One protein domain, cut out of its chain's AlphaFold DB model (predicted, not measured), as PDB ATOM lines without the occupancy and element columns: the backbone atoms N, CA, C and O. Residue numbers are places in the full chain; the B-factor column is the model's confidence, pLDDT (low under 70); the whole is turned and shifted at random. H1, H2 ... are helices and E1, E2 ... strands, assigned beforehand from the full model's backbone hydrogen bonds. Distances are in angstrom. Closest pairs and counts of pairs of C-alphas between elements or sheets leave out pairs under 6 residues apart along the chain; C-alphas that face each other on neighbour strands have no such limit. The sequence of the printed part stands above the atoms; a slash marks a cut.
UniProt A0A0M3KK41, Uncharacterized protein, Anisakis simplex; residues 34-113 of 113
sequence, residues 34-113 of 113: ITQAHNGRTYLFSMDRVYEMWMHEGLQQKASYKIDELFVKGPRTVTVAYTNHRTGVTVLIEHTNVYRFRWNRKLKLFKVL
ATOM      1  N   ILE A  34     -23.944 -28.421 -23.352       98.44
ATOM      2  CA  ILE A  34     -24.235 -27.107 -23.933       98.44
ATOM      3  C   ILE A  34     -24.774 -26.160 -22.857       98.44
ATOM      4  O   ILE A  34     -25.551 -26.570 -22.001       98.44
ATOM      5  N   THR A  35     -24.387 -24.886 -22.904       98.44
ATOM      6  CA  THR A  35     -25.040 -23.823 -22.123       98.44
ATOM      7  C   THR A  35     -24.940 -22.484 -22.845       98.44
ATOM      8  O   THR A  35     -23.996 -22.245 -23.597       98.44
ATOM      9  N   GLN A  36     -25.879 -21.577 -22.590       98.31
ATOM     10  CA  GLN A  36     -25.709 -20.165 -22.920       98.31
ATOM     11  C   GLN A  36     -25.251 -19.427 -21.663       98.31
ATOM     12  O   GLN A  36     -25.929 -19.459 -20.642       98.31
ATOM     13  N   ALA A  37     -24.098 -18.759 -21.709       97.62
ATOM     14  CA  ALA A  37     -23.608 -18.040 -20.541       97.62
ATOM     15  C   ALA A  37     -24.210 -16.629 -20.435       97.62
ATOM     16  O   ALA A  37     -24.773 -16.072 -21.376       97.62
ATOM     17  N   HIS A  38     -24.017 -15.989 -19.280       95.56
ATOM     18  CA  HIS A  38     -24.535 -14.643 -19.000       95.56
ATOM     19  C   HIS A  38     -23.938 -13.535 -19.892       95.56
ATOM     20  O   HIS A  38     -24.450 -12.421 -19.937       95.56
ATOM     21  N   ASN A  39     -22.849 -13.808 -20.612       94.88
ATOM     22  CA  ASN A  39     -22.316 -12.894 -21.625       94.88
ATOM     23  C   ASN A  39     -23.060 -12.977 -22.977       94.88
ATOM     24  O   ASN A  39     -22.637 -12.321 -23.926       94.88
ATOM     25  N   GLY A  40     -24.133 -13.771 -23.063       95.06
ATOM     26  CA  GLY A  40     -24.977 -13.927 -24.250       95.06
ATOM     27  C   GLY A  40     -24.430 -14.900 -25.294       95.06
ATOM     28  O   GLY A  40     -25.026 -15.037 -26.359       95.06
ATOM     29  N   ARG A  41     -23.305 -15.571 -25.017       97.38
ATOM     30  CA  ARG A  41     -22.678 -16.526 -25.938       97.38
ATOM     31  C   ARG A  41     -23.056 -17.958 -25.584       97.38
ATOM     32  O   ARG A  41     -23.233 -18.289 -24.409       97.38
ATOM     33  N   THR A  42     -23.156 -18.800 -26.604       98.38
ATOM     34  CA  THR A  42     -23.406 -20.235 -26.449       98.38
ATOM     35  C   THR A  42     -22.081 -20.982 -26.422       98.38
ATOM     36  O   THR A  42     -21.196 -20.710 -27.231       98.38
ATOM     37  N   TYR A  43     -21.957 -21.927 -25.498       98.31
ATOM     38  CA  TYR A  43     -20.778 -22.756 -25.294       98.31
ATOM     39  C   TYR A  43     -21.165 -24.222 -25.441       98.31
ATOM     40  O   TYR A  43     -21.986 -24.727 -24.673       98.31
ATOM     41  N   LEU A  44     -20.579 -24.888 -26.430       98.19
ATOM     42  CA  LEU A  44     -20.709 -26.327 -26.655       98.19
ATOM     43  C   LEU A  44     -19.431 -27.019 -26.197       98.19
ATOM     44  O   LEU A  44     -18.339 -26.555 -26.517       98.19
ATOM     45  N   PHE A  45     -19.552 -28.143 -25.508       98.25
ATOM     46  CA  PHE A  45     -18.418 -28.902 -24.991       98.25
ATOM     47  C   PHE A  45     -18.316 -30.240 -25.715       98.25
ATOM     48  O   PHE A  45     -19.329 -30.895 -25.954       98.25
ATOM     49  N   SER A  46     -17.103 -30.637 -26.090       97.44
ATOM     50  CA  SER A  46     -16.815 -31.961 -26.647       97.44
ATOM     51  C   SER A  46     -15.386 -32.350 -26.290       97.44
ATOM     52  O   SER A  46     -14.442 -31.677 -26.713       97.44
ATOM     53  N   MET A  47     -15.227 -33.473 -25.594       95.94
ATOM     54  CA  MET A  47     -13.951 -33.952 -25.065       95.94
ATOM     55  C   MET A  47     -13.268 -32.852 -24.236       95.94
ATOM     56  O   MET A  47     -13.802 -32.428 -23.216       95.94
ATOM     57  N   ASP A  48     -12.113 -32.371 -24.686       96.31
ATOM     58  CA  ASP A  48     -11.295 -31.350 -24.032       96.31
ATOM     59  C   ASP A  48     -11.489 -29.939 -24.609       96.31
ATOM     60  O   ASP A  48     -10.754 -29.005 -24.263       96.31
ATOM     61  N   ARG A  49     -12.463 -29.774 -25.513       97.00
ATOM     62  CA  ARG A  49     -12.726 -28.519 -26.215       97.00
ATOM     63  C   ARG A  49     -14.045 -27.890 -25.816       97.00
ATOM     64  O   ARG A  49     -15.061 -28.561 -25.638       97.00
ATOM     65  N   VAL A  50     -14.024 -26.564 -25.803       97.94
ATOM     66  CA  VAL A  50     -15.215 -25.721 -25.783       97.94
ATOM     67  C   VAL A  50     -15.281 -24.904 -27.068       97.94
ATOM     68  O   VAL A  50     -14.294 -24.297 -27.486       97.94
ATOM     69  N   TYR A  51     -16.452 -24.895 -27.692       97.62
ATOM     70  CA  TYR A  51     -16.768 -24.109 -28.874       97.62
ATOM     71  C   TYR A  51     -17.663 -22.954 -28.452       97.62
ATOM     72  O   TYR A  51     -18.783 -23.158 -27.985       97.62
ATOM     73  N   GLU A  52     -17.150 -21.743 -28.603       97.12
ATOM     74  CA  GLU A  52     -17.879 -20.510 -28.355       97.12
ATOM     75  C   GLU A  52     -18.579 -20.072 -29.641       97.12
ATOM     76  O   GLU A  52     -17.945 -19.969 -30.692       97.12
ATOM     77  N   MET A  53     -19.878 -19.792 -29.554       96.88
ATOM     78  CA  MET A  53     -20.710 -19.355 -30.671       96.88
ATOM     79  C   MET A  53     -21.487 -18.097 -30.300       96.88
ATOM     80  O   MET A  53     -22.071 -18.002 -29.216       96.88
ATOM     81  N   TRP A  54     -21.503 -17.123 -31.207       96.25
ATOM     82  CA  TRP A  54     -22.242 -15.873 -31.036       96.25
ATOM     83  C   TRP A  54     -22.600 -15.248 -32.384       96.25
ATOM     84  O   TRP A  54     -22.087 -15.653 -33.423       96.25
ATOM     85  N   MET A  55     -23.476 -14.248 -32.358       95.00
ATOM     86  CA  MET A  55     -23.800 -13.429 -33.525       95.00
ATOM     87  C   MET A  55     -23.039 -12.106 -33.446       95.00
ATOM     88  O   MET A  55     -23.016 -11.465 -32.394       95.00
ATOM     89  N   HIS A  56     -22.431 -11.687 -34.549       93.38
ATOM     90  CA  HIS A  56     -21.826 -10.365 -34.694       93.38
ATOM     91  C   HIS A  56     -22.219  -9.796 -36.054       93.38
ATOM     92  O   HIS A  56     -21.982 -10.443 -37.066       93.38
ATOM     93  N   GLU A  57     -22.884  -8.636 -36.058       94.31
ATOM     94  CA  GLU A  57     -23.380  -7.978 -37.282       94.31
ATOM     95  C   GLU A  57     -24.243  -8.901 -38.168       94.31
ATOM     96  O   GLU A  57     -24.131  -8.925 -39.386       94.31
ATOM     97  N   GLY A  58     -25.093  -9.723 -37.540       92.62
ATOM     98  CA  GLY A  58     -25.949 -10.684 -38.249       92.62
ATOM     99  C   GLY A  58     -25.220 -11.926 -38.776       92.62
ATOM    100  O   GLY A  58     -25.873 -12.842 -39.269       92.62
ATOM    101  N   LEU A  59     -23.897 -12.011 -38.612       94.62
ATOM    102  CA  LEU A  59     -23.089 -13.155 -39.020       94.62
ATOM    103  C   LEU A  59     -22.763 -14.057 -37.831       94.62
ATOM    104  O   LEU A  59     -22.369 -13.600 -36.753       94.62
ATOM    105  N   GLN A  60     -22.888 -15.363 -38.054       94.00
ATOM    106  CA  GLN A  60     -22.534 -16.373 -37.070       94.00
ATOM    107  C   GLN A  60     -21.015 -16.464 -36.918       94.00
ATOM    108  O   GLN A  60     -20.284 -16.713 -37.874       94.00
ATOM    109  N   GLN A  61     -20.553 -16.311 -35.684       94.69
ATOM    110  CA  GLN A  61     -19.156 -16.419 -35.301       94.69
ATOM    111  C   GLN A  61     -18.930 -17.703 -34.506       94.69
ATOM    112  O   GLN A  61     -19.818 -18.175 -33.786       94.69
ATOM    113  N   LYS A  62     -17.726 -18.263 -34.628       94.56
ATOM    114  CA  LYS A  62     -17.301 -19.424 -33.850       94.56
ATOM    115  C   LYS A  62     -15.819 -19.355 -33.508       94.56
ATOM    116  O   LYS A  62     -15.003 -18.983 -34.346       94.56
ATOM    117  N   ALA A  63     -15.481 -19.791 -32.305       95.69
ATOM    118  CA  ALA A  63     -14.112 -20.026 -31.869       95.69
ATOM    119  C   ALA A  63     -14.056 -21.326 -31.062       95.69
ATOM    120  O   ALA A  63     -15.078 -21.787 -30.557       95.69
ATOM    121  N   SER A  64     -12.878 -21.941 -30.956       96.88
ATOM    122  CA  SER A  64     -12.688 -23.095 -30.076       96.88
ATOM    123  C   SER A  64     -11.463 -22.919 -29.200       96.88
ATOM    124  O   SER A  64     -10.489 -22.312 -29.633       96.88
ATOM    125  N   TYR A  65     -11.522 -23.451 -27.986       96.94
ATOM    126  CA  TYR A  65     -10.478 -23.329 -26.970       96.94
ATOM    127  C   TYR A  65     -10.360 -24.638 -26.194       96.94
ATOM    128  O   TYR A  65     -11.270 -25.477 -26.250       96.94
ATOM    129  N   LYS A  66      -9.274 -24.800 -25.433       96.94
ATOM    130  CA  LYS A  66      -9.281 -25.773 -24.339       96.94
ATOM    131  C   LYS A  66     -10.242 -25.311 -23.249       96.94
ATOM    132  O   LYS A  66     -10.401 -24.112 -23.006       96.94
ATOM    133  N   ILE A  67     -10.900 -26.272 -22.607       97.81
ATOM    134  CA  ILE A  67     -11.870 -25.975 -21.547       97.81
ATOM    135  C   ILE A  67     -11.188 -25.253 -20.381       97.81
ATOM    136  O   ILE A  67     -11.688 -24.219 -19.950       97.81
ATOM    137  N   ASP A  68     -10.038 -25.741 -19.920       95.94
ATOM    138  CA  ASP A  68      -9.281 -25.208 -18.778       95.94
ATOM    139  C   ASP A  68      -8.564 -23.873 -19.056       95.94
ATOM    140  O   ASP A  68      -8.247 -23.135 -18.117       95.94
ATOM    141  N   GLU A  69      -8.369 -23.524 -20.329       95.25
ATOM    142  CA  GLU A  69      -7.911 -22.198 -20.753       95.25
ATOM    143  C   GLU A  69      -9.045 -21.166 -20.678       95.25
ATOM    144  O   GLU A  69      -8.861 -20.103 -20.087       95.25
ATOM    145  N   LEU A  70     -10.229 -21.467 -21.237       97.19
ATOM    146  CA  LEU A  70     -11.372 -20.539 -21.228       97.19
ATOM    147  C   LEU A  70     -12.038 -20.447 -19.843       97.19
ATOM    148  O   LEU A  70     -12.446 -19.364 -19.406       97.19
ATOM    149  N   PHE A  71     -12.145 -21.583 -19.158       97.38
ATOM    150  CA  PHE A  71     -12.599 -21.729 -17.781       97.38
ATOM    151  C   PHE A  71     -11.386 -21.982 -16.899       97.38
ATOM    152  O   PHE A  71     -11.000 -23.117 -16.648       97.38
ATOM    153  N   VAL A  72     -10.779 -20.896 -16.423       95.44
ATOM    154  CA  VAL A  72      -9.488 -20.940 -15.729       95.44
ATOM    155  C   VAL A  72      -9.563 -21.842 -14.497       95.44
ATOM    156  O   VAL A  72     -10.372 -21.587 -13.602       95.44
ATOM    157  N   LYS A  73      -8.669 -22.840 -14.433       93.31
ATOM    158  CA  LYS A  73      -8.647 -23.902 -13.400       93.31
ATOM    159  C   LYS A  73      -9.916 -24.770 -13.385       93.31
ATOM    160  O   LYS A  73     -10.286 -25.312 -12.345       93.31
ATOM    161  N   GLY A  74     -10.609 -24.847 -14.515       95.62
ATOM    162  CA  GLY A  74     -11.781 -25.685 -14.699       95.62
ATOM    163  C   GLY A  74     -11.452 -27.142 -15.003       95.62
ATOM    164  O   GLY A  74     -10.291 -27.549 -14.928       95.62
ATOM    165  N   PRO A  75     -12.485 -27.945 -15.298       97.50
ATOM    166  CA  PRO A  75     -12.307 -29.358 -15.594       97.50
ATOM    167  C   PRO A  75     -11.654 -29.570 -16.963       97.50
ATOM    168  O   PRO A  75     -11.637 -28.670 -17.808       97.50
ATOM    169  N   ARG A  76     -11.159 -30.788 -17.204       97.00
ATOM    170  CA  ARG A  76     -10.623 -31.170 -18.522       97.00
ATOM    171  C   ARG A  76     -11.724 -31.589 -19.484       97.00
ATOM    172  O   ARG A  76     -11.546 -31.443 -20.685       97.00
ATOM    173  N   THR A  77     -12.829 -32.109 -18.962       98.06
ATOM    174  CA  THR A  77     -14.010 -32.531 -19.718       98.06
ATOM    175  C   THR A  77     -15.278 -32.040 -19.028       98.06
ATOM    176  O   THR A  77     -15.265 -31.685 -17.851       98.06
ATOM    177  N   VAL A  78     -16.399 -31.987 -19.746       98.38
ATOM    178  CA  VAL A  78     -17.673 -31.528 -19.177       98.38
ATOM    179  C   VAL A  78     -18.772 -32.499 -19.559       98.38
ATOM    180  O   VAL A  78     -18.994 -32.758 -20.733       98.38
ATOM    181  N   THR A  79     -19.478 -33.000 -18.550       98.12
ATOM    182  CA  THR A  79     -20.636 -33.895 -18.715       98.12
ATOM    183  C   THR A  79     -21.961 -33.148 -18.612       98.12
ATOM    184  O   THR A  79     -22.949 -33.539 -19.223       98.12
ATOM    185  N   VAL A  80     -21.988 -32.051 -17.848       98.25
ATOM    186  CA  VAL A  80     -23.155 -31.178 -17.704       98.25
ATOM    187  C   VAL A  80     -22.683 -29.734 -17.622       98.25
ATOM    188  O   VAL A  80     -21.724 -29.424 -16.912       98.25
ATOM    189  N   ALA A  81     -23.386 -28.843 -18.317       98.56
ATOM    190  CA  ALA A  81     -23.198 -27.404 -18.227       98.56
ATOM    191  C   ALA A  81     -24.549 -26.727 -17.981       98.56
ATOM    192  O   ALA A  81     -25.550 -27.076 -18.599       98.56
ATOM    193  N   TYR A  82     -24.575 -25.754 -17.077       97.50
ATOM    194  CA  TYR A  82     -25.771 -24.965 -16.789       97.50
ATOM    195  C   TYR A  82     -25.380 -23.552 -16.366       97.50
ATOM    196  O   TYR A  82     -24.446 -23.360 -15.588       97.50
ATOM    197  N   THR A  83     -26.123 -22.550 -16.824       98.50
ATOM    198  CA  THR A  83     -25.949 -21.166 -16.386       98.50
ATOM    199  C   THR A  83     -27.196 -20.662 -15.670       98.50
ATOM    200  O   THR A  83     -28.287 -20.600 -16.229       98.50
ATOM    201  N   ASN A  84     -27.013 -20.191 -14.437       97.88
ATOM    202  CA  ASN A  84     -28.025 -19.412 -13.741       97.88
ATOM    203  C   ASN A  84     -27.938 -17.953 -14.214       97.88
ATOM    204  O   ASN A  84     -27.124 -17.170 -13.713       97.88
ATOM    205  N   HIS A  85     -28.796 -17.576 -15.163       95.62
ATOM    206  CA  HIS A  85     -28.807 -16.224 -15.731       95.62
ATOM    207  C   HIS A  85     -29.121 -15.132 -14.701       95.62
ATOM    208  O   HIS A  85     -28.578 -14.039 -14.812       95.62
ATOM    209  N   ARG A  86     -29.902 -15.419 -13.648       95.94
ATOM    210  CA  ARG A  86     -30.193 -14.438 -12.585       95.94
ATOM    211  C   ARG A  86     -28.938 -14.027 -11.811       95.94
ATOM    212  O   ARG A  86     -28.805 -12.876 -11.416       95.94
ATOM    213  N   THR A  87     -28.030 -14.969 -11.561       96.62
ATOM    214  CA  THR A  87     -26.811 -14.737 -10.754       96.62
ATOM    215  C   THR A  87     -25.537 -14.577 -11.591       96.62
ATOM    216  O   THR A  87     -24.470 -14.258 -11.049       96.62
ATOM    217  N   GLY A  88     -25.632 -14.838 -12.896       96.94
ATOM    218  CA  GLY A  88     -24.520 -14.852 -13.843       96.94
ATOM    219  C   GLY A  88     -23.536 -16.012 -13.656       96.94
ATOM    220  O   GLY A  88     -22.459 -15.991 -14.255       96.94
ATOM    221  N   VAL A  89     -23.868 -16.995 -12.812       98.31
ATOM    222  CA  VAL A  89     -22.991 -18.127 -12.490       98.31
ATOM    223  C   VAL A  89     -23.171 -19.235 -13.518       98.31
ATOM    224  O   VAL A  89     -24.287 -19.697 -13.746       98.31
ATOM    225  N   THR A  90     -22.064 -19.675 -14.109       98.62
ATOM    226  CA  THR A  90     -22.005 -20.863 -14.970       98.62
ATOM    227  C   THR A  90     -21.406 -22.015 -14.180       98.62
ATOM    228  O   THR A  90     -20.366 -21.853 -13.545       98.62
ATOM    229  N   VAL A  91     -22.082 -23.155 -14.188       98.56
ATOM    230  CA  VAL A  91     -21.700 -24.378 -13.490       98.56
ATOM    231  C   VAL A  91     -21.313 -25.423 -14.523       98.56
ATOM    232  O   VAL A  91     -22.082 -25.682 -15.449       98.56
ATOM    233  N   LEU A  92     -20.130 -26.010 -14.355       98.69
ATOM    234  CA  LEU A  92     -19.662 -27.157 -15.129       98.69
ATOM    235  C   LEU A  92     -19.518 -28.354 -14.192       98.69
ATOM    236  O   LEU A  92     -19.057 -28.192 -13.059       98.69
ATOM    237  N   ILE A  93     -19.901 -29.537 -14.660       98.56
ATOM    238  CA  ILE A  93     -19.796 -30.780 -13.895       98.56
ATOM    239  C   ILE A  93     -18.958 -31.789 -14.680       98.56
ATOM    240  O   ILE A  93     -19.271 -32.113 -15.832       98.56
ATOM    241  N   GLU A  94     -17.912 -32.301 -14.038       97.69
ATOM    242  CA  GLU A  94     -17.092 -33.418 -14.512       97.69
ATOM    243  C   GLU A  94     -17.294 -34.596 -13.555       97.69
ATOM    244  O   GLU A  94     -16.722 -34.623 -12.463       97.69
ATOM    245  N   HIS A  95     -18.126 -35.562 -13.949       94.62
ATOM    246  CA  HIS A  95     -18.527 -36.689 -13.101       94.62
ATOM    247  C   HIS A  95     -19.143 -36.210 -11.771       94.62
ATOM    248  O   HIS A  95     -20.278 -35.744 -11.750       94.62
ATOM    249  N   THR A  96     -18.404 -36.301 -10.663       96.06
ATOM    250  CA  THR A  96     -18.831 -35.871  -9.322       96.06
ATOM    251  C   THR A  96     -18.318 -34.482  -8.939       96.06
ATOM    252  O   THR A  96     -18.713 -33.949  -7.903       96.06
ATOM    253  N   ASN A  97     -17.428 -33.890  -9.740       97.44
ATOM    254  CA  ASN A  97     -16.797 -32.608  -9.443       97.44
ATOM    255  C   ASN A  97     -17.623 -31.457 -10.019       97.44
ATOM    256  O   ASN A  97     -17.944 -31.446 -11.208       97.44
ATOM    257  N   VAL A  98     -17.931 -30.467  -9.179       97.81
ATOM    258  CA  VAL A  98     -18.737 -29.298  -9.551       97.81
ATOM    259  C   VAL A  98     -17.873 -28.045  -9.516       97.81
ATOM    260  O   VAL A  98     -17.288 -27.704  -8.490       97.81
ATOM    261  N   TYR A  99     -17.859 -27.314 -10.625       98.31
ATOM    262  CA  TYR A  99     -17.084 -26.093 -10.798       98.31
ATOM    263  C   TYR A  99     -18.026 -24.926 -11.055       98.31
ATOM    264  O   TYR A  99     -18.958 -25.032 -11.852       98.31
ATOM    265  N   ARG A 100     -17.788 -23.794 -10.393       98.38
ATOM    266  CA  ARG A 100     -18.630 -22.597 -10.501       98.38
ATOM    267  C   ARG A 100     -17.796 -21.436 -11.003       98.38
ATOM    268  O   ARG A 100     -16.748 -21.139 -10.439       98.38
ATOM    269  N   PHE A 101     -18.297 -20.750 -12.020       98.44
ATOM    270  CA  PHE A 101     -17.586 -19.663 -12.673       98.44
ATOM    271  C   PHE A 101     -18.455 -18.431 -12.864       98.44
ATOM    272  O   PHE A 101     -19.675 -18.515 -13.025       98.44
ATOM    273  N   ARG A 102     -17.797 -17.275 -12.958       97.56
ATOM    274  CA  ARG A 102     -18.369 -16.058 -13.541       97.56
ATOM    275  C   ARG A 102     -17.524 -15.567 -14.703       97.56
ATOM    276  O   ARG A 102     -16.300 -15.678 -14.704       97.56
ATOM    277  N   TRP A 103     -18.204 -14.974 -15.676       97.12
ATOM    278  CA  TRP A 103     -17.557 -14.301 -16.792       97.12
ATOM    279  C   TRP A 103     -16.837 -13.033 -16.324       97.12
ATOM    280  O   TRP A 103     -17.455 -12.111 -15.785       97.12
ATOM    281  N   ASN A 104     -15.536 -12.953 -16.584       95.94
ATOM    282  CA  ASN A 104     -14.748 -11.748 -16.391       95.94
ATOM    283  C   ASN A 104     -14.721 -10.934 -17.693       95.94
ATOM    284  O   ASN A 104     -14.072 -11.304 -18.671       95.94
ATOM    285  N   ARG A 105     -15.392  -9.776 -17.696       92.88
ATOM    286  CA  ARG A 105     -15.511  -8.915 -18.887       92.88
ATOM    287  C   ARG A 105     -14.181  -8.333 -19.377       92.88
ATOM    288  O   ARG A 105     -14.067  -8.101 -20.580       92.88
ATOM    289  N   LYS A 106     -13.224  -8.091 -18.470       91.44
ATOM    290  CA  LYS A 106     -11.911  -7.492 -18.774       91.44
ATOM    291  C   LYS A 106     -10.980  -8.515 -19.417       91.44
ATOM    292  O   LYS A 106     -10.360  -8.216 -20.425       91.44
ATOM    293  N   LEU A 107     -10.925  -9.717 -18.845       91.50
ATOM    294  CA  LEU A 107     -10.045 -10.794 -19.307       91.50
ATOM    295  C   LEU A 107     -10.654 -11.649 -20.421       91.50
ATOM    296  O   LEU A 107      -9.938 -12.432 -21.026       91.50
ATOM    297  N   LYS A 108     -11.965 -11.519 -20.668       93.12
ATOM    298  CA  LYS A 108     -12.719 -12.360 -21.609       93.12
ATOM    299  C   LYS A 108     -12.573 -13.859 -21.297       93.12
ATOM    300  O   LYS A 108     -12.446 -14.682 -22.192       93.12
ATOM    301  N   LEU A 109     -12.604 -14.182 -20.005       95.38
ATOM    302  CA  LEU A 109     -12.376 -15.514 -19.448       95.38
ATOM    303  C   LEU A 109     -13.390 -15.817 -18.347       95.38
ATOM    304  O   LEU A 109     -13.851 -14.904 -17.657       95.38
ATOM    305  N   PHE A 110     -13.680 -17.093 -18.116       97.31
ATOM    306  CA  PHE A 110     -14.411 -17.533 -16.932       97.31
ATOM    307  C   PHE A 110     -13.440 -17.745 -15.769       97.31
ATOM    308  O   PHE A 110     -12.421 -18.424 -15.901       97.31
ATOM    309  N   LYS A 111     -13.744 -17.139 -14.618       96.38
ATOM    310  CA  LYS A 111     -12.961 -17.278 -13.383       96.38
ATOM    311  C   LYS A 111     -13.770 -18.032 -12.341       96.38
ATOM    312  O   LYS A 111     -14.977 -17.807 -12.229       96.38
ATOM    313  N   VAL A 112     -13.086 -18.919 -11.621       93.38
ATOM    314  CA  VAL A 112     -13.663 -19.673 -10.506       93.38
ATOM    315  C   VAL A 112     -14.201 -18.716  -9.439       93.38
ATOM    316  O   VAL A 112     -13.645 -17.629  -9.244       93.38
ATOM    317  N   LEU A 113     -15.314 -19.104  -8.821       88.69
ATOM    318  CA  LEU A 113     -15.930 -18.415  -7.686       88.69
ATOM    319  C   LEU A 113     -15.404 -18.913  -6.348       88.69
ATOM    320  O   LEU A 113     -15.156 -20.134  -6.246       88.69
TER     321      LEU A 113
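What this domain is: This is residues 34 to 113 of the 113 residues of an uncharacterized protein of Anisakis simplex (UniProt A0A0M3KK41). Two strongly twisted four-stranded sheets, E1 to E4 and E5 to E8, sit partly face to face as a sandwich; along one side their edge strands E1 and E5 run side by side, and at the other side the short helix H1 sits between the end of the hairpin E3 and E4 and strand E8. The long axis runs from the turn of the hairpin E3 and E4, at Glu 57, to the turn of the hairpin E6 and E7, at Thr 96. The printed part has 80 residues with eight named strands and one named helix, in the order E1 E2 E3 E4 H1 E5 E6 E7 E8; the sheets run E1 - E2 - E3 - E4 and E5 - E6 - E7 - E8, both antiparallel, and the class is mostly strand. It is compact, with a radius of gyration of the C-alphas of 11.8 A and spans of 39 by 27 by 20 A.

How they stand to each other: E1, residues 34 to 36, is an edge strand and forms a hairpin with E2, residues 42 to 46; N 43 and O 35 are 2.8 A apart, within hydrogen-bond range. E2 and E3, residues 49 to 56, are antiparallel at 156 degrees, with N 51 and O 44 within hydrogen-bond range at 2.8 A. E3 and E4, residues 59 to 66, form a hairpin at 158 degrees, with N 52 and O 63 within hydrogen-bond range at 2.8 A. E1 to E4 are a meander, each strand the antiparallel neighbour of the one before. H1, residues 67 to 70, is on this sheet at a height of 8.4 A; it is over none of the strands, but only just, with two of its four C-alphas falling on E3 and two on E4. H1 is too short for any O i to N i+4 pair, and its one O i to N i+3 pair is within range. The second meander begins with E5, residues 80 to 84, and E6, residues 89 to 94, antiparallel at 167 degrees, with N 91 and O 82 within hydrogen-bond range at 2.8 A. E6 and E7, residues 97 to 104, stand at 147 degrees, with N 101 and O 90 at 2.8 A. E7 and E8, residues 109 to 112, stand at 133 degrees, with N 104 and O 109 at 2.8 A. The two sheets form a sandwich, two sheets face to face: the facing parts are 9.9 A centre to centre, and the strands of one stand at 26 degrees to those of the other. The closest C-alphas of E1 and E5 are those of Thr 35 and Tyr 82, 5.5 A apart. E1 and E6 are near each other, with 5 pairs of C-alphas within 10 A. E4 and E8 are apart. H1 only grazes the second sheet, with residues 67 to 70; its closest C-alphas to E8 are those of Leu 70 and Leu 109, 5.4 A apart.

Where its parts are: E1 begins at C-alpha 34, at (-24.235, -27.107, -23.933). E2 is 13.5 A long, E3 22.0 A and E4 23.8 A, with C-alpha 59 at (-23.089, -13.155, -39.020). H1 measures 5.5 A. E5 is 13.3 A long, E6 16.5 A, E7 22.1 A and E8 9.9 A, ending at C-alpha 112, at (-13.663, -19.673, -10.506).

The domain as a whole: The C-alphas farthest apart are those of Glu 57 and Thr 96, at 39.8 A. The printed part has no cut and ends at Leu 113, the chain's last residue. No link is long; the link from H1 to E5, with 9 residues, is short, and the others are tight. The mean pLDDT of the printed part is 96.4, and no printed residue is under 70.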